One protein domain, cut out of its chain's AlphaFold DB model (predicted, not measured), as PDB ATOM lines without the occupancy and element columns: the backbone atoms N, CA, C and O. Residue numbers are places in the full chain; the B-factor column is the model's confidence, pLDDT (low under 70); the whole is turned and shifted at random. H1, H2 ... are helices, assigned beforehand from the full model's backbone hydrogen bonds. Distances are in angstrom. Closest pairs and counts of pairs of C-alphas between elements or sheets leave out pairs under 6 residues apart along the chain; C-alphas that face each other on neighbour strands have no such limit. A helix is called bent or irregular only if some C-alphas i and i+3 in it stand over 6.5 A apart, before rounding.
ATOM      1  N   LEU A   9      13.296  -0.645 -10.306       92.75
ATOM      2  CA  LEU A   9      14.303  -1.129 -11.253       92.75
ATOM      3  C   LEU A   9      13.708  -1.389 -12.640       92.75
ATOM      4  O   LEU A   9      14.275  -0.945 -13.627       92.75
ATOM      5  N   GLU A  10      12.544  -2.043 -12.718       92.94
ATOM      6  CA  GLU A  10      11.840  -2.236 -13.999       92.94
ATOM      7  C   GLU A  10      11.474  -0.888 -14.633       92.94
ATOM      8  O   GLU A  10      11.543  -0.725 -15.847       92.94
ATOM      9  N   ARG A  11      11.104   0.104 -13.814       94.19
ATOM     10  CA  ARG A  11      10.778   1.444 -14.312       94.19
ATOM     11  C   ARG A  11      12.003   2.145 -14.893       94.19
ATOM     12  O   ARG A  11      11.897   2.715 -15.972       94.19
ATOM     13  N   GLU A  12      13.132   2.094 -14.189       95.69
ATOM     14  CA  GLU A  12      14.412   2.644 -14.655       95.69
ATOM     15  C   GLU A  12      14.865   1.953 -15.953       95.69
ATOM     16  O   GLU A  12      15.245   2.630 -16.902       95.69
ATOM     17  N   GLU A  13      14.720   0.629 -16.050       95.31
ATOM     18  CA  GLU A  13      15.030  -0.138 -17.266       95.31
ATOM     19  C   GLU A  13      14.164   0.292 -18.466       95.31
ATOM     20  O   GLU A  13      14.673   0.516 -19.566       95.31
ATOM     21  N   ILE A  14      12.852   0.467 -18.268       97.06
ATOM     22  CA  ILE A  14      11.955   0.957 -19.327       97.06
ATOM     23  C   ILE A  14      12.330   2.383 -19.745       97.06
ATOM     24  O   ILE A  14      12.329   2.689 -20.939       97.06
ATOM     25  N   GLU A  15      12.646   3.256 -18.784       96.88
ATOM     26  CA  GLU A  15      13.102   4.619 -19.063       96.88
ATOM     27  C   GLU A  15      14.370   4.602 -19.926       96.88
ATOM     28  O   GLU A  15      14.396   5.260 -20.967       96.88
ATOM     29  N   GLU A  16      15.373   3.798 -19.560       97.25
ATOM     30  CA  GLU A  16      16.603   3.615 -20.340       97.25
ATOM     31  C   GLU A  16      16.305   3.175 -21.778       97.25
ATOM     32  O   GLU A  16      16.795   3.790 -22.726       97.25
ATOM     33  N   TYR A  17      15.438   2.180 -21.972       97.94
ATOM     34  CA  TYR A  17      15.059   1.724 -23.312       97.94
ATOM     35  C   TYR A  17      14.310   2.782 -24.123       97.94
ATOM     36  O   TYR A  17      14.501   2.879 -25.334       97.94
ATOM     37  N   LEU A  18      13.465   3.596 -23.491       96.81
ATOM     38  CA  LEU A  18      12.750   4.669 -24.184       96.81
ATOM     39  C   LEU A  18      13.678   5.824 -24.605       96.81
ATOM     40  O   LEU A  18      13.369   6.521 -25.584       96.81
ATOM     41  N   PHE A  19      14.816   6.010 -23.922       97.12
ATOM     42  CA  PHE A  19      15.859   6.958 -24.331       97.12
ATOM     43  C   PHE A  19      16.604   6.514 -25.595       97.12
ATOM     44  O   PHE A  19      16.956   7.376 -26.402       97.12
ATOM     45  N   LEU A  20      16.776   5.207 -25.803       97.25
ATOM     46  CA  LEU A  20      17.438   4.650 -26.986       97.25
ATOM     47  C   LEU A  20      16.656   4.927 -28.275       97.25
ATOM     48  O   LEU A  20      15.420   4.988 -28.276       97.25
ATOM     49  N   ASP A  21      17.355   5.097 -29.393       96.56
ATOM     50  CA  ASP A  21      16.732   5.141 -30.715       96.56
ATOM     51  C   ASP A  21      16.297   3.743 -31.206       96.56
ATOM     52  O   ASP A  21      16.550   2.717 -30.572       96.56
ATOM     53  N   GLU A  22      15.574   3.686 -32.331       96.12
ATOM     54  CA  GLU A  22      15.115   2.399 -32.874       96.12
ATOM     55  C   GLU A  22      16.282   1.455 -33.197       96.12
ATOM     56  O   GLU A  22      16.183   0.254 -32.962       96.12
ATOM     57  N   ASP A  23      17.375   1.979 -33.753       95.75
ATOM     58  CA  ASP A  23      18.543   1.197 -34.159       95.75
ATOM     59  C   ASP A  23      19.274   0.603 -32.954       95.75
ATOM     60  O   ASP A  23      19.711  -0.549 -32.997       95.75
ATOM     61  N   GLU A  24      19.400   1.381 -31.885       96.31
ATOM     62  CA  GLU A  24      19.937   0.946 -30.601       96.31
ATOM     63  C   GLU A  24      19.055  -0.149 -29.997       96.31
ATOM     64  O   GLU A  24      19.570  -1.206 -29.636       96.31
ATOM     65  N   LEU A  25      17.729   0.013 -30.003       96.81
ATOM     66  CA  LEU A  25      16.807  -1.032 -29.544       96.81
ATOM     67  C   LEU A  25      16.898  -2.312 -30.385       96.81
ATOM     68  O   LEU A  25      16.928  -3.409 -29.826       96.81
ATOM     69  N   TYR A  26      17.000  -2.201 -31.714       96.44
ATOM     70  CA  TYR A  26      17.219  -3.371 -32.568       96.44
ATOM     71  C   TYR A  26      18.520  -4.086 -32.202       96.44
ATOM     72  O   TYR A  26      18.531  -5.314 -32.166       96.44
ATOM     73  N   SER A  27      19.595  -3.353 -31.897       95.06
ATOM     74  CA  SER A  27      20.888  -3.961 -31.557       95.06
ATOM     75  C   SER A  27      20.857  -4.824 -30.288       95.06
ATOM     76  O   SER A  27      21.667  -5.731 -30.157       95.06
ATOM     77  N   LEU A  28      19.878  -4.628 -29.396       94.44
ATOM     78  CA  LEU A  28      19.743  -5.429 -28.174       94.44
ATOM     79  C   LEU A  28      19.106  -6.808 -28.416       94.44
ATOM     80  O   LEU A  28      19.296  -7.725 -27.622       94.44
ATOM     81  N   ILE A  29      18.346  -6.984 -29.500       94.12
ATOM     82  CA  ILE A  29      17.526  -8.185 -29.740       94.12
ATOM     83  C   ILE A  29      18.351  -9.451 -30.065       94.12
ATOM     84  O   ILE A  29      18.027 -10.512 -29.523       94.12
ATOM     85  N   PRO A  30      19.395  -9.420 -30.923       92.19
ATOM     86  CA  PRO A  30      20.097 -10.630 -31.362       92.19
ATOM     87  C   PRO A  30      20.695 -11.469 -30.236       92.19
ATOM     88  O   PRO A  30      20.743 -12.690 -30.370       92.19
ATOM     89  N   ALA A  31      21.107 -10.844 -29.129       90.06
ATOM     90  CA  ALA A  31      21.686 -11.528 -27.969       90.06
ATOM     91  C   ALA A  31      20.743 -12.574 -27.342       90.06
ATOM     92  O   ALA A  31      21.199 -13.492 -26.659       90.06
ATOM     93  N   TYR A  32      19.443 -12.453 -27.608       89.81
ATOM     94  CA  TYR A  32      18.381 -13.306 -27.087       89.81
ATOM     95  C   TYR A  32      17.892 -14.362 -28.088       89.81
ATOM     96  O   TYR A  32      17.104 -15.236 -27.737       89.81
ATOM     97  N   SER A  33      18.368 -14.307 -29.335       87.25
ATOM     98  CA  SER A  33      18.035 -15.286 -30.367       87.25
ATOM     99  C   SER A  33      19.066 -16.414 -30.389       87.25
ATOM    100  O   SER A  33      20.260 -16.186 -30.607       87.25
ATOM    101  N   ASP A  34      18.602 -17.659 -30.257       85.00
ATOM    102  CA  ASP A  34      19.456 -18.853 -30.355       85.00
ATOM    103  C   ASP A  34      20.235 -18.915 -31.679       85.00
ATOM    104  O   ASP A  34      21.352 -19.430 -31.728       85.00
ATOM    105  N   LYS A  35      19.679 -18.333 -32.750       85.44
ATOM    106  CA  LYS A  35      20.299 -18.261 -34.080       85.44
ATOM    107  C   LYS A  35      21.621 -17.490 -34.088       85.44
ATOM    108  O   LYS A  35      22.471 -17.745 -34.941       85.44
ATOM    109  N   TYR A  36      21.777 -16.527 -33.183       83.44
ATOM    110  CA  TYR A  36      22.923 -15.620 -33.138       83.44
ATOM    111  C   TYR A  36      23.839 -15.867 -31.939       83.44
ATOM    112  O   TYR A  36      24.831 -15.159 -31.752       83.44
ATOM    113  N   LYS A  37      23.555 -16.909 -31.156       79.38
ATOM    114  CA  LYS A  37      24.358 -17.303 -30.006       79.38
ATOM    115  C   LYS A  37      25.801 -17.603 -30.420       79.38
ATOM    116  O   LYS A  37      26.061 -18.511 -31.203       79.38
ATOM    117  N   GLY A  38      26.747 -16.853 -29.855       75.06
ATOM    118  CA  GLY A  38      28.179 -17.009 -30.134       75.06
ATOM    119  C   GLY A  38      28.669 -16.308 -31.404       75.06
ATOM    120  O   GLY A  38      29.856 -16.402 -31.717       75.06
ATOM    121  N   ASN A  39      27.804 -15.580 -32.115       80.25
ATOM    122  CA  ASN A  39      28.244 -14.741 -33.224       80.25
ATOM    123  C   ASN A  39      28.934 -13.478 -32.700       80.25
ATOM    124  O   ASN A  39      28.460 -12.831 -31.770       80.25
ATOM    125  N   LEU A  40      30.034 -13.101 -33.349       75.75
ATOM    126  CA  LEU A  40      30.654 -11.790 -33.184       75.75
ATOM    127  C   LEU A  40      30.137 -10.887 -34.302       75.75
ATOM    128  O   LEU A  40      30.454 -11.099 -35.475       75.75
ATOM    129  N   PHE A  41      29.318  -9.904 -33.949       76.25
ATOM    130  CA  PHE A  41      28.816  -8.930 -34.908       76.25
ATOM    131  C   PHE A  41      29.775  -7.748 -35.057       76.25
ATOM    132  O   PHE A  41      30.375  -7.276 -34.094       76.25
ATOM    133  N   LEU A  42      29.861  -7.217 -36.278       78.38
ATOM    134  CA  LEU A  42      30.160  -5.797 -36.456       78.38
ATOM    135  C   LEU A  42      28.899  -4.996 -36.072       78.38
ATOM    136  O   LEU A  42      27.801  -5.485 -36.351       78.38
ATOM    137  N   PRO A  43      29.005  -3.768 -35.528       74.19
ATOM    138  CA  PRO A  43      27.845  -3.020 -35.019       74.19
ATOM    139  C   PRO A  43      26.679  -2.864 -36.012       74.19
ATOM    140  O   PRO A  43      25.513  -2.910 -35.633       74.19
ATOM    141  N   SER A  44      26.963  -2.722 -37.309       81.06
ATOM    142  CA  SER A  44      25.925  -2.660 -38.350       81.06
ATOM    143  C   SER A  44      25.199  -3.993 -38.566       81.06
ATOM    144  O   SER A  44      23.998  -4.004 -38.833       81.06
ATOM    145  N   GLY A  45      25.907  -5.116 -38.426       86.44
ATOM    146  CA  GLY A  45      25.340  -6.455 -38.561       86.44
ATOM    147  C   GLY A  45      24.421  -6.827 -37.399       86.44
ATOM    148  O   GLY A  45      23.433  -7.526 -37.610       86.44
ATOM    149  N   GLU A  46      24.707  -6.320 -36.199       89.25
ATOM    150  CA  GLU A  46      23.868  -6.516 -35.012       89.25
ATOM    151  C   GLU A  46      22.509  -5.821 -35.171       89.25
ATOM    152  O   GLU A  46      21.460  -6.446 -35.007       89.25
ATOM    153  N   LYS A  47      22.511  -4.564 -35.631       93.31
ATOM    154  CA  LYS A  47      21.282  -3.819 -35.948       93.31
ATOM    155  C   LYS A  47      20.430  -4.529 -37.002       93.31
ATOM    156  O   LYS A  47      19.219  -4.673 -36.839       93.31
ATOM    157  N   GLU A  48      21.044  -5.007 -38.086       93.62
ATOM    158  CA  GLU A  48      20.317  -5.717 -39.146       93.62
ATOM    159  C   GLU A  48      19.760  -7.068 -38.665       93.62
ATOM    160  O   GLU A  48      18.628  -7.429 -39.000       93.62
ATOM    161  N   ALA A  49      20.526  -7.805 -37.857       93.25
ATOM    162  CA  ALA A  49      20.062  -9.036 -37.225       93.25
ATOM    163  C   ALA A  49      18.845  -8.768 -36.328       93.25
ATOM    164  O   ALA A  49      17.839  -9.469 -36.440       93.25
ATOM    165  N   GLY A  50      18.891  -7.704 -35.524       94.88
ATOM    166  CA  GLY A  50      17.791  -7.299 -34.656       94.88
ATOM    167  C   GLY A  50      16.528  -6.938 -35.426       94.88
ATOM    168  O   GLY A  50      15.438  -7.401 -35.093       94.88
ATOM    169  N   ARG A  51      16.675  -6.192 -36.527       96.25
ATOM    170  CA  ARG A  51      15.566  -5.883 -37.444       96.25
ATOM    171  C   ARG A  51      14.935  -7.153 -38.015       96.25
ATOM    172  O   ARG A  51      13.713  -7.231 -38.091       96.25
ATOM    173  N   LYS A  52      15.739  -8.152 -38.393       95.31
ATOM    174  CA  LYS A  52      15.235  -9.439 -38.905       95.31
ATOM    175  C   LYS A  52      14.473 -10.220 -37.837       95.31
ATOM    176  O   LYS A  52      13.398 -10.727 -38.137       95.31
ATOM    177  N   GLU A  53      14.985 -10.288 -36.610       95.19
ATOM    178  CA  GLU A  53      14.275 -10.967 -35.517       95.19
ATOM    179  C   GLU A  53      12.968 -10.265 -35.167       95.19
ATOM    180  O   GLU A  53      11.921 -10.904 -35.092       95.19
ATOM    181  N   PHE A  54      12.983  -8.935 -35.063       96.25
ATOM    182  CA  PHE A  54      11.755  -8.187 -34.828       96.25
ATOM    183  C   PHE A  54      10.735  -8.380 -35.955       96.25
ATOM    184  O   PHE A  54       9.549  -8.519 -35.679       96.25
ATOM    185  N   GLN A  55      11.166  -8.447 -37.221       96.00
ATOM    186  CA  GLN A  55      10.264  -8.753 -38.339       96.00
ATOM    187  C   GLN A  55       9.608 -10.133 -38.205       96.00
ATOM    188  O   GLN A  55       8.425 -10.265 -38.511       96.00
ATOM    189  N   ASN A  56      10.323 -11.137 -37.688       94.38
ATOM    190  CA  ASN A  56       9.743 -12.457 -37.417       94.38
ATOM    191  C   ASN A  56       8.684 -12.401 -36.302       94.38
ATOM    192  O   ASN A  56       7.672 -13.096 -36.373       94.38
ATOM    193  N   LEU A  57       8.899 -11.559 -35.286       95.62
ATOM    194  CA  LEU A  57       7.968 -11.362 -34.169       95.62
ATOM    195  C   LEU A  57       6.812 -10.411 -34.509       95.62
ATOM    196  O   LEU A  57       5.776 -10.434 -33.845       95.62
ATOM    197  N   ARG A  58       6.966  -9.574 -35.541       96.38
ATOM    198  CA  ARG A  58       6.068  -8.455 -35.846       96.38
ATOM    199  C   ARG A  58       4.614  -8.887 -35.964       96.38
ATOM    200  O   ARG A  58       3.753  -8.250 -35.366       96.38
ATOM    201  N   GLN A  59       4.343  -9.954 -36.717       97.44
ATOM    202  CA  GLN A  59       2.973 -10.417 -36.943       97.44
ATOM    203  C   GLN A  59       2.329 -10.920 -35.647       97.44
ATOM    204  O   GLN A  59       1.189 -10.573 -35.357       97.44
ATOM    205  N   LEU A  60       3.080 -11.670 -34.836       96.69
ATOM    206  CA  LEU A  60       2.627 -12.142 -33.530       96.69
ATOM    207  C   LEU A  60       2.274 -10.964 -32.612       96.69
ATOM    208  O   LEU A  60       1.188 -10.933 -32.044       96.69
ATOM    209  N   ILE A  61       3.166  -9.977 -32.504       97.94
ATOM    210  CA  ILE A  61       2.943  -8.777 -31.684       97.94
ATOM    211  C   ILE A  61       1.715  -8.010 -32.188       97.94
ATOM    212  O   ILE A  61       0.876  -7.614 -31.383       97.94
ATOM    213  N   TYR A  62       1.579  -7.837 -33.505       98.31
ATOM    214  CA  TYR A  62       0.418  -7.183 -34.108       98.31
ATOM    215  C   TYR A  62      -0.886  -7.904 -33.763       98.31
ATOM    216  O   TYR A  62      -1.841  -7.275 -33.310       98.31
ATOM    217  N   ASP A  63      -0.930  -9.227 -33.916       98.06
ATOM    218  CA  ASP A  63      -2.129 -10.000 -33.607       98.06
ATOM    219  C   ASP A  63      -2.486  -9.907 -32.115       98.06
ATOM    220  O   ASP A  63      -3.651  -9.702 -31.780       98.06
ATOM    221  N   LYS A  64      -1.500  -9.949 -31.210       98.00
ATOM    222  CA  LYS A  64      -1.755  -9.857 -29.763       98.00
ATOM    223  C   LYS A  64      -2.149  -8.459 -29.295       98.00
ATOM    224  O   LYS A  64      -3.112  -8.314 -28.548       98.00
ATOM    225  N   VAL A  65      -1.435  -7.430 -29.734       97.62
ATOM    226  CA  VAL A  65      -1.613  -6.057 -29.240       97.62
ATOM    227  C   VAL A  65      -2.715  -5.327 -30.009       97.62
ATOM    228  O   VAL A  65      -3.591  -4.704 -29.411       97.62
ATOM    229  N   CYS A  66      -2.698  -5.405 -31.337       97.94
ATOM    230  CA  CYS A  66      -3.594  -4.612 -32.175       97.94
ATOM    231  C   CYS A  66      -4.948  -5.298 -32.378       97.94
ATOM    232  O   CYS A  66      -5.968  -4.611 -32.348       97.94
ATOM    233  N   LYS A  67      -4.979  -6.631 -32.549       97.50
ATOM    234  CA  LYS A  67      -6.235  -7.372 -32.770       97.50
ATOM    235  C   LYS A  67      -6.852  -7.912 -31.486       97.50
ATOM    236  O   LYS A  67      -7.995  -7.597 -31.205       97.50
ATOM    237  N   GLU A  68      -6.131  -8.728 -30.718       97.12
ATOM    238  CA  GLU A  68      -6.711  -9.420 -29.554       97.12
ATOM    239  C   GLU A  68      -6.921  -8.486 -28.358       97.12
ATOM    240  O   GLU A  68      -7.968  -8.531 -27.715       97.12
ATOM    241  N   TRP A  69      -5.950  -7.621 -28.058       96.19
ATOM    242  CA  TRP A  69      -6.109  -6.604 -27.015       96.19
ATOM    243  C   TRP A  69      -6.870  -5.357 -27.492       96.19
ATOM    244  O   TRP A  69      -7.324  -4.560 -26.664       96.19
ATOM    245  N   GLU A  70      -7.058  -5.214 -28.806       96.69
ATOM    246  CA  GLU A  70      -7.782  -4.110 -29.444       96.69
ATOM    247  C   GLU A  70      -7.232  -2.723 -29.064       96.69
ATOM    248  O   GLU A  70      -7.989  -1.829 -28.676       96.69
ATOM    249  N   PHE A  71      -5.909  -2.517 -29.162       96.38
ATOM    250  CA  PHE A  71      -5.268  -1.246 -28.782       96.38
ATOM    251  C   PHE A  71      -5.977  -0.003 -29.347       96.38
ATOM    252  O   PHE A  71      -6.138   0.993 -28.647       96.38
ATOM    253  N   CYS A  72      -6.452  -0.058 -30.592       95.56
ATOM    254  CA  CYS A  72      -7.076   1.093 -31.245       95.56
ATOM    255  C   CYS A  72      -8.381   1.547 -30.582       95.56
ATOM    256  O   CYS A  72      -8.697   2.732 -30.613       95.56
ATOM    257  N   ASN A  73      -9.089   0.644 -29.897       95.88
ATOM    258  CA  ASN A  73     -10.269   0.981 -29.094       95.88
ATOM    259  C   ASN A  73      -9.898   1.595 -27.729       95.88
ATOM    260  O   ASN A  73     -10.770   2.067 -27.002       95.88
ATOM    261  N   ARG A  74      -8.611   1.574 -27.363       92.81
ATOM    262  CA  ARG A  74      -8.055   2.028 -26.076       92.81
ATOM    263  C   ARG A  74      -7.125   3.229 -26.228       92.81
ATOM    264  O   ARG A  74      -6.488   3.645 -25.268       92.81
ATOM    265  N   ILE A  75      -7.034   3.775 -27.434       88.94
ATOM    266  CA  ILE A  75      -6.042   4.775 -27.830       88.94
ATOM    267  C   ILE A  75      -6.146   6.096 -27.046       88.94
ATOM    268  O   ILE A  75      -5.159   6.824 -26.936       88.94
ATOM    269  N   ASP A  76      -7.335   6.373 -26.506       89.69
ATOM    270  CA  ASP A  76      -7.662   7.560 -25.716       89.69
ATOM    271  C   ASP A  76      -7.758   7.257 -24.206       89.69
ATOM    272  O   ASP A  76      -8.193   8.110 -23.433       89.69
ATOM    273  N   ASP A  77      -7.369   6.053 -23.764       92.69
ATOM    274  CA  ASP A  77      -7.299   5.716 -22.339       92.69
ATOM    275  C   ASP A  77      -6.198   6.565 -21.665       92.69
ATOM    276  O   ASP A  77      -5.020   6.423 -22.016       92.69
ATOM    277  N   PRO A  78      -6.531   7.423 -20.678       92.12
ATOM    278  CA  PRO A  78      -5.549   8.271 -20.005       92.12
ATOM    279  C   PRO A  78      -4.408   7.492 -19.346       92.12
ATOM    280  O   PRO A  78      -3.309   8.022 -19.203       92.12
ATOM    281  N   ILE A  79      -4.647   6.236 -18.953       91.38
ATOM    282  CA  ILE A  79      -3.632   5.377 -18.335       91.38
ATOM    283  C   ILE A  79      -2.517   5.047 -19.338       91.38
ATOM    284  O   ILE A  79      -1.354   4.955 -18.948       91.38
ATOM    285  N   LEU A  80      -2.862   4.916 -20.623       92.44
ATOM    286  CA  LEU A  80      -1.947   4.582 -21.719       92.44
ATOM    287  C   LEU A  80      -1.286   5.807 -22.368       92.44
ATOM    288  O   LEU A  80      -0.488   5.649 -23.289       92.44
ATOM    289  N   ALA A  81      -1.609   7.020 -21.909       90.56
ATOM    290  CA  ALA A  81      -1.017   8.252 -22.430       90.56
ATOM    291  C   ALA A  81       0.467   8.410 -22.048       90.56
ATOM    292  O   ALA A  81       1.212   9.111 -22.732       90.56
ATOM    293  N   ASP A  82       0.891   7.773 -20.956       93.75
ATOM    294  CA  ASP A  82       2.288   7.722 -20.538       93.75
ATOM    295  C   ASP A  82       3.024   6.564 -21.236       93.75
ATOM    296  O   ASP A  82       2.549   5.427 -21.262       93.75
ATOM    297  N   ASN A  83       4.203   6.845 -21.799       95.69
ATOM    298  CA  ASN A  83       4.951   5.853 -22.577       95.69
ATOM    299  C   ASN A  83       5.438   4.676 -21.724       95.69
ATOM    300  O   ASN A  83       5.486   3.560 -22.233       95.69
ATOM    301  N   ILE A  84       5.786   4.894 -20.452       96.19
ATOM    302  CA  ILE A  84       6.219   3.809 -19.561       96.19
ATOM    303  C   ILE A  84       5.032   2.879 -19.322       96.19
ATOM    304  O   ILE A  84       5.137   1.671 -19.525       96.19
ATOM    305  N   ASN A  85       3.876   3.444 -18.984       95.56
ATOM    306  CA  ASN A  85       2.633   2.694 -18.818       95.56
ATOM    307  C   ASN A  85       2.247   1.901 -20.071       95.56
ATOM    308  O   ASN A  85       1.833   0.744 -19.974       95.56
ATOM    309  N   LEU A  86       2.406   2.502 -21.251       96.31
ATOM    310  CA  LEU A  86       2.148   1.835 -22.519       96.31
ATOM    311  C   LEU A  86       3.120   0.670 -22.762       96.31
ATOM    312  O   LEU A  86       2.683  -0.404 -23.180       96.31
ATOM    313  N   VAL A  87       4.412   0.846 -22.461       97.94
ATOM    314  CA  VAL A  87       5.406  -0.237 -22.528       97.94
ATOM    315  C   VAL A  87       5.031  -1.378 -21.587       97.94
ATOM    316  O   VAL A  87       5.047  -2.527 -22.022       97.94
ATOM    317  N   ILE A  88       4.644  -1.086 -20.340       96.62
ATOM    318  CA  ILE A  88       4.215  -2.104 -19.367       96.62
ATOM    319  C   ILE A  88       3.022  -2.888 -19.914       96.62
ATOM    320  O   ILE A  88       3.063  -4.117 -19.954       96.62
ATOM    321  N   ALA A  89       1.987  -2.187 -20.386       96.25
ATOM    322  CA  ALA A  89       0.785  -2.823 -20.916       96.25
ATOM    323  C   ALA A  89       1.108  -3.754 -22.094       96.25
ATOM    324  O   ALA A  89       0.677  -4.906 -22.113       96.25
ATOM    325  N   ILE A  90       1.899  -3.272 -23.058       97.31
ATOM    326  CA  ILE A  90       2.308  -4.064 -24.222       97.31
ATOM    327  C   ILE A  90       3.151  -5.265 -23.787       97.31
ATOM    328  O   ILE A  90       2.899  -6.376 -24.250       97.31
ATOM    329  N   ALA A  91       4.120  -5.062 -22.892       97.00
ATOM    330  CA  ALA A  91       4.987  -6.117 -22.384       97.00
ATOM    331  C   ALA A  91       4.180  -7.231 -21.708       97.00
ATOM    332  O   ALA A  91       4.394  -8.402 -22.021       97.00
ATOM    333  N   ASP A  92       3.213  -6.892 -20.858       95.38
ATOM    334  CA  ASP A  92       2.361  -7.874 -20.175       95.38
ATOM    335  C   ASP A  92       1.541  -8.716 -21.166       95.38
ATOM    336  O   ASP A  92       1.381  -9.923 -20.979       95.38
ATOM    337  N   ILE A  93       1.080  -8.108 -22.264       96.12
ATOM    338  CA  ILE A  93       0.326  -8.801 -23.321       96.12
ATOM    339  C   ILE A  93       1.209  -9.782 -24.092       96.12
ATOM    340  O   ILE A  93       0.767 -10.885 -24.418       96.12
ATOM    341  N   ILE A  94       2.441  -9.390 -24.422       96.81
ATOM    342  CA  ILE A  94       3.308 -10.174 -25.316       96.81
ATOM    343  C   ILE A  94       4.209 -11.167 -24.575       96.81
ATOM    344  O   ILE A  94       4.627 -12.152 -25.180       96.81
ATOM    345  N   THR A  95       4.481 -10.955 -23.281       95.38
ATOM    346  CA  THR A  95       5.364 -11.809 -22.460       95.38
ATOM    347  C   THR A  95       5.046 -13.304 -22.581       95.38
ATOM    348  O   THR A  95       5.982 -14.077 -22.795       95.38
ATOM    349  N   PRO A  96       3.774 -13.755 -22.541       94.94
ATOM    350  CA  PRO A  96       3.453 -15.180 -22.674       94.94
ATOM    351  C   PRO A  96       3.848 -15.796 -24.026       94.94
ATOM    352  O   PRO A  96       3.913 -17.019 -24.146       94.94
ATOM    353  N   PHE A  97       4.081 -14.969 -25.048       93.94
ATOM    354  CA  PHE A  97       4.331 -15.396 -26.425       93.94
ATOM    355  C   PHE A  97       5.778 -15.151 -26.883       93.94
ATOM    356  O   PHE A  97       6.199 -15.704 -27.898       93.94
ATOM    357  N   LEU A  98       6.553 -14.356 -26.139       91.56
ATOM    358  CA  LEU A  98       7.940 -14.007 -26.454       91.56
ATOM    359  C   LEU A  98       8.945 -14.901 -25.719       91.56
ATOM    360  O   LEU A  98       9.702 -14.457 -24.859       91.56
ATOM    361  N   ILE A  99       8.979 -16.185 -26.076       86.38
ATOM    362  CA  ILE A  99       9.934 -17.125 -25.477       86.38
ATOM    363  C   ILE A  99      11.365 -16.700 -25.831       86.38
ATOM    364  O   ILE A  99      11.732 -16.649 -27.002       86.38
ATOM    365  N   GLY A 100      12.168 -16.418 -24.805       86.56
ATOM    366  CA  GLY A 100      13.586 -16.080 -24.937       86.56
ATOM    367  C   GLY A 100      13.878 -14.598 -25.162       86.56
ATOM    368  O   GLY A 100      15.005 -14.192 -24.909       86.56
ATOM    369  N   PHE A 101      12.891 -13.778 -25.543       93.00
ATOM    370  CA  PHE A 101      13.090 -12.351 -25.816       93.00
ATOM    371  C   PHE A 101      12.664 -11.465 -24.633       93.00
ATOM    372  O   PHE A 101      11.634 -11.730 -24.013       93.00
ATOM    373  N   PRO A 102      13.404 -10.381 -24.334       94.06
ATOM    374  CA  PRO A 102      13.065  -9.456 -23.259       94.06
ATOM    375  C   PRO A 102      11.824  -8.630 -23.641       94.06
ATOM    376  O   PRO A 102      11.880  -7.833 -24.586       94.06
ATOM    377  N   PRO A 103      10.693  -8.775 -22.926       95.75
ATOM    378  CA  PRO A 103       9.427  -8.176 -23.340       95.75
ATOM    379  C   PRO A 103       9.461  -6.646 -23.311       95.75
ATOM    380  O   PRO A 103       8.871  -6.021 -24.189       95.75
ATOM    381  N   PHE A 104      10.193  -6.033 -22.375       96.94
ATOM    382  CA  PHE A 104      10.322  -4.577 -22.308       96.94
ATOM    383  C   PHE A 104      11.105  -3.982 -23.476       96.94
ATOM    384  O   PHE A 104      10.690  -2.953 -23.991       96.94
ATOM    385  N   VAL A 105      12.162  -4.633 -23.970       97.44
ATOM    386  CA  VAL A 105      12.880  -4.152 -25.168       97.44
ATOM    387  C   VAL A 105      11.949  -4.165 -26.379       97.44
ATOM    388  O   VAL A 105      11.865  -3.186 -27.122       97.44
ATOM    389  N   ILE A 106      11.210  -5.262 -26.564       97.94
ATOM    390  CA  ILE A 106      10.285  -5.412 -27.691       97.94
ATOM    391  C   ILE A 106       9.124  -4.416 -27.585       97.94
ATOM    392  O   ILE A 106       8.775  -3.773 -28.576       97.94
ATOM    393  N   ALA A 107       8.554  -4.240 -26.394       98.19
ATOM    394  CA  ALA A 107       7.492  -3.274 -26.146       98.19
ATOM    395  C   ALA A 107       7.972  -1.826 -26.353       98.19
ATOM    396  O   ALA A 107       7.320  -1.070 -27.074       98.19
ATOM    397  N   SER A 108       9.137  -1.457 -25.814       98.38
ATOM    398  CA  SER A 108       9.760  -0.145 -26.033       98.38
ATOM    399  C   SER A 108      10.001   0.127 -27.512       98.38
ATOM    400  O   SER A 108       9.717   1.227 -27.979       98.38
ATOM    401  N   LEU A 109      10.431  -0.874 -28.283       98.06
ATOM    402  CA  LEU A 109      10.602  -0.741 -29.729       98.06
ATOM    403  C   LEU A 109       9.274  -0.483 -30.455       98.06
ATOM    404  O   LEU A 109       9.213   0.380 -31.329       98.06
ATOM    405  N   VAL A 110       8.195  -1.178 -30.083       97.88
ATOM    406  CA  VAL A 110       6.854  -0.925 -30.642       97.88
ATOM    407  C   VAL A 110       6.393   0.502 -30.337       97.88
ATOM    408  O   VAL A 110       5.890   1.192 -31.228       97.88
ATOM    409  N   VAL A 111       6.599   0.972 -29.103       97.62
ATOM    410  CA  VAL A 111       6.292   2.355 -28.707       97.62
ATOM    411  C   VAL A 111       7.153   3.351 -29.487       97.62
ATOM    412  O   VAL A 111       6.616   4.340 -29.982       97.62
ATOM    413  N   LYS A 112       8.448   3.064 -29.683       97.06
ATOM    414  CA  LYS A 112       9.392   3.919 -30.422       97.06
ATOM    415  C   LYS A 112       9.032   4.061 -31.903       97.06
ATOM    416  O   LYS A 112       9.042   5.175 -32.415       97.06
ATOM    417  N   ILE A 113       8.641   2.962 -32.556       95.88
ATOM    418  CA  ILE A 113       8.111   2.956 -33.937       95.88
ATOM    419  C   ILE A 113       6.813   3.779 -34.039       95.88
ATOM    420  O   ILE A 113       6.457   4.278 -35.114       95.88
ATOM    421  N   GLY A 114       6.103   3.913 -32.917       96.19
ATOM    422  CA  GLY A 114       4.799   4.540 -32.792       96.19
ATOM    423  C   GLY A 114       3.698   3.489 -32.853       96.19
ATOM    424  O   GLY A 114       3.352   3.013 -33.932       96.19
ATOM    425  N   ILE A 115       3.098   3.170 -31.702       95.94
ATOM    426  CA  ILE A 115       2.077   2.114 -31.589       95.94
ATOM    427  C   ILE A 115       0.872   2.335 -32.519       95.94
ATOM    428  O   ILE A 115       0.354   1.378 -33.083       95.94
ATOM    429  N   ARG A 116       0.466   3.594 -32.744       95.50
ATOM    430  CA  ARG A 116      -0.633   3.949 -33.660       95.50
ATOM    431  C   ARG A 116      -0.316   3.484 -35.085       95.50
ATOM    432  O   ARG A 116      -0.991   2.618 -35.627       95.50
ATOM    433  N   LYS A 117       0.844   3.915 -35.595       96.25
ATOM    434  CA  LYS A 117       1.407   3.471 -36.877       96.25
ATOM    435  C   LYS A 117       1.649   1.961 -36.925       96.25
ATOM    436  O   LYS A 117       1.522   1.359 -37.979       96.25
ATOM    437  N   PHE A 118       2.048   1.341 -35.816       97.06
ATOM    438  CA  PHE A 118       2.258  -0.104 -35.766       97.06
ATOM    439  C   PHE A 118       0.943  -0.880 -35.920       97.06
ATOM    440  O   PHE A 118       0.940  -1.908 -36.592       97.06
ATOM    441  N   CYS A 119      -0.145  -0.386 -35.323       96.94
ATOM    442  CA  CYS A 119      -1.471  -0.997 -35.373       96.94
ATOM    443  C   CYS A 119      -2.352  -0.534 -36.548       96.94
ATOM    444  O   CYS A 119      -3.455  -1.054 -36.691       96.94
ATOM    445  N   ASP A 120      -1.866   0.381 -37.392       95.56
ATOM    446  CA  ASP A 120      -2.625   1.040 -38.467       95.56
ATOM    447  C   ASP A 120      -3.893   1.753 -37.966       95.56
ATOM    448  O   ASP A 120      -4.990   1.630 -38.520       95.56
TER     449      ASP A 120
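AT A GLANCE: This is residues 9 to 120 of the 121 residues of an uncharacterized protein of Moorea sp. SIO3E8 (UniProt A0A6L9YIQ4). Helix H7 is the core, with H1, H2 and H6 packed round it, while the long bent helix H3 runs along one side, its arm H3a crossing H2 and its arm H3b crossing H6. The short helices H4, H5 and H8 lie towards the H3b end of the long axis, and the loop of residues 29 to 42 makes the other end. The printed part has 112 residues with eight named helices, H1 to H8 in order, and no named strand: all helix. It is compact, with a radius of gyration of the C-alphas of 13.8 A, yet elongated, spanning 43 by 27 by 23 A.

HOW THE PARTS SIT: H3, residues 43 to 68, was assigned as one helix by its hydrogen bonds but is bent, C-alphas 56 and 59 being 7.1 A apart; its arms H3a, residues 43 to 56, and H3b, residues 59 to 68, stand at a steep tilt of 49 degrees. H3a touches H2, residues 22 to 28, about perpendicular at 87 degrees, the closest C-alphas being Lys 47 and Ser 27, 4.4 A. H3b touches the hub H6, residues 83 to 97, with C-alphas 61 and 94 closest at 6.5 A. H6 touches H7, residues 103 to 113, at a steep tilt of 54 degrees, opposite ways, closest at C-alphas 91 and 103, 5.0 A. H1, residues 9 to 19, touches H7 at a shallow tilt of 29 degrees, the same way, closest at C-alphas 18 and 108, 6.0 A. H8, residues 115 to 119, touches H3b, with C-alphas 119 and 66 closest at 5.3 A, and only just touches H4, residues 71 to 74, with 3 pairs of C-alphas within 8 A. H5, residues 78 to 81, touches H6 only at the corner, closest at C-alphas 80 and 86, 5.0 A. Every O i to N i+4 pair is within hydrogen-bond range in H1, H2, H3a, H7 and H8, against 5 of 6 in H3b and 9 of 11 in H6; H4 and H5 are too short for such a pair.

IN THESE COORDINATES: H1 begins at C-alpha 9, (14.303, -1.129, -11.253), and is 15.5 A long. H3a begins at C-alpha 43, (27.845, -3.020, -35.019), and measures 20.6 A. H6 measures 21.6 A and is irregular, C-alphas 93 and 96 being 7.1 A apart; H7 measures 15.4 A. H8 ends at C-alpha 119, (-1.471, -0.997, -35.373).

THE WHOLE: The C-alphas of Gly 38 and Asp 76 are the farthest apart, 43.7 A. The printed part has no cut; the link from H2 to H3 is long, 14 residues, and the others are tight. Mean pLDDT of the printed part is 93.6, and no printed residue is under 70.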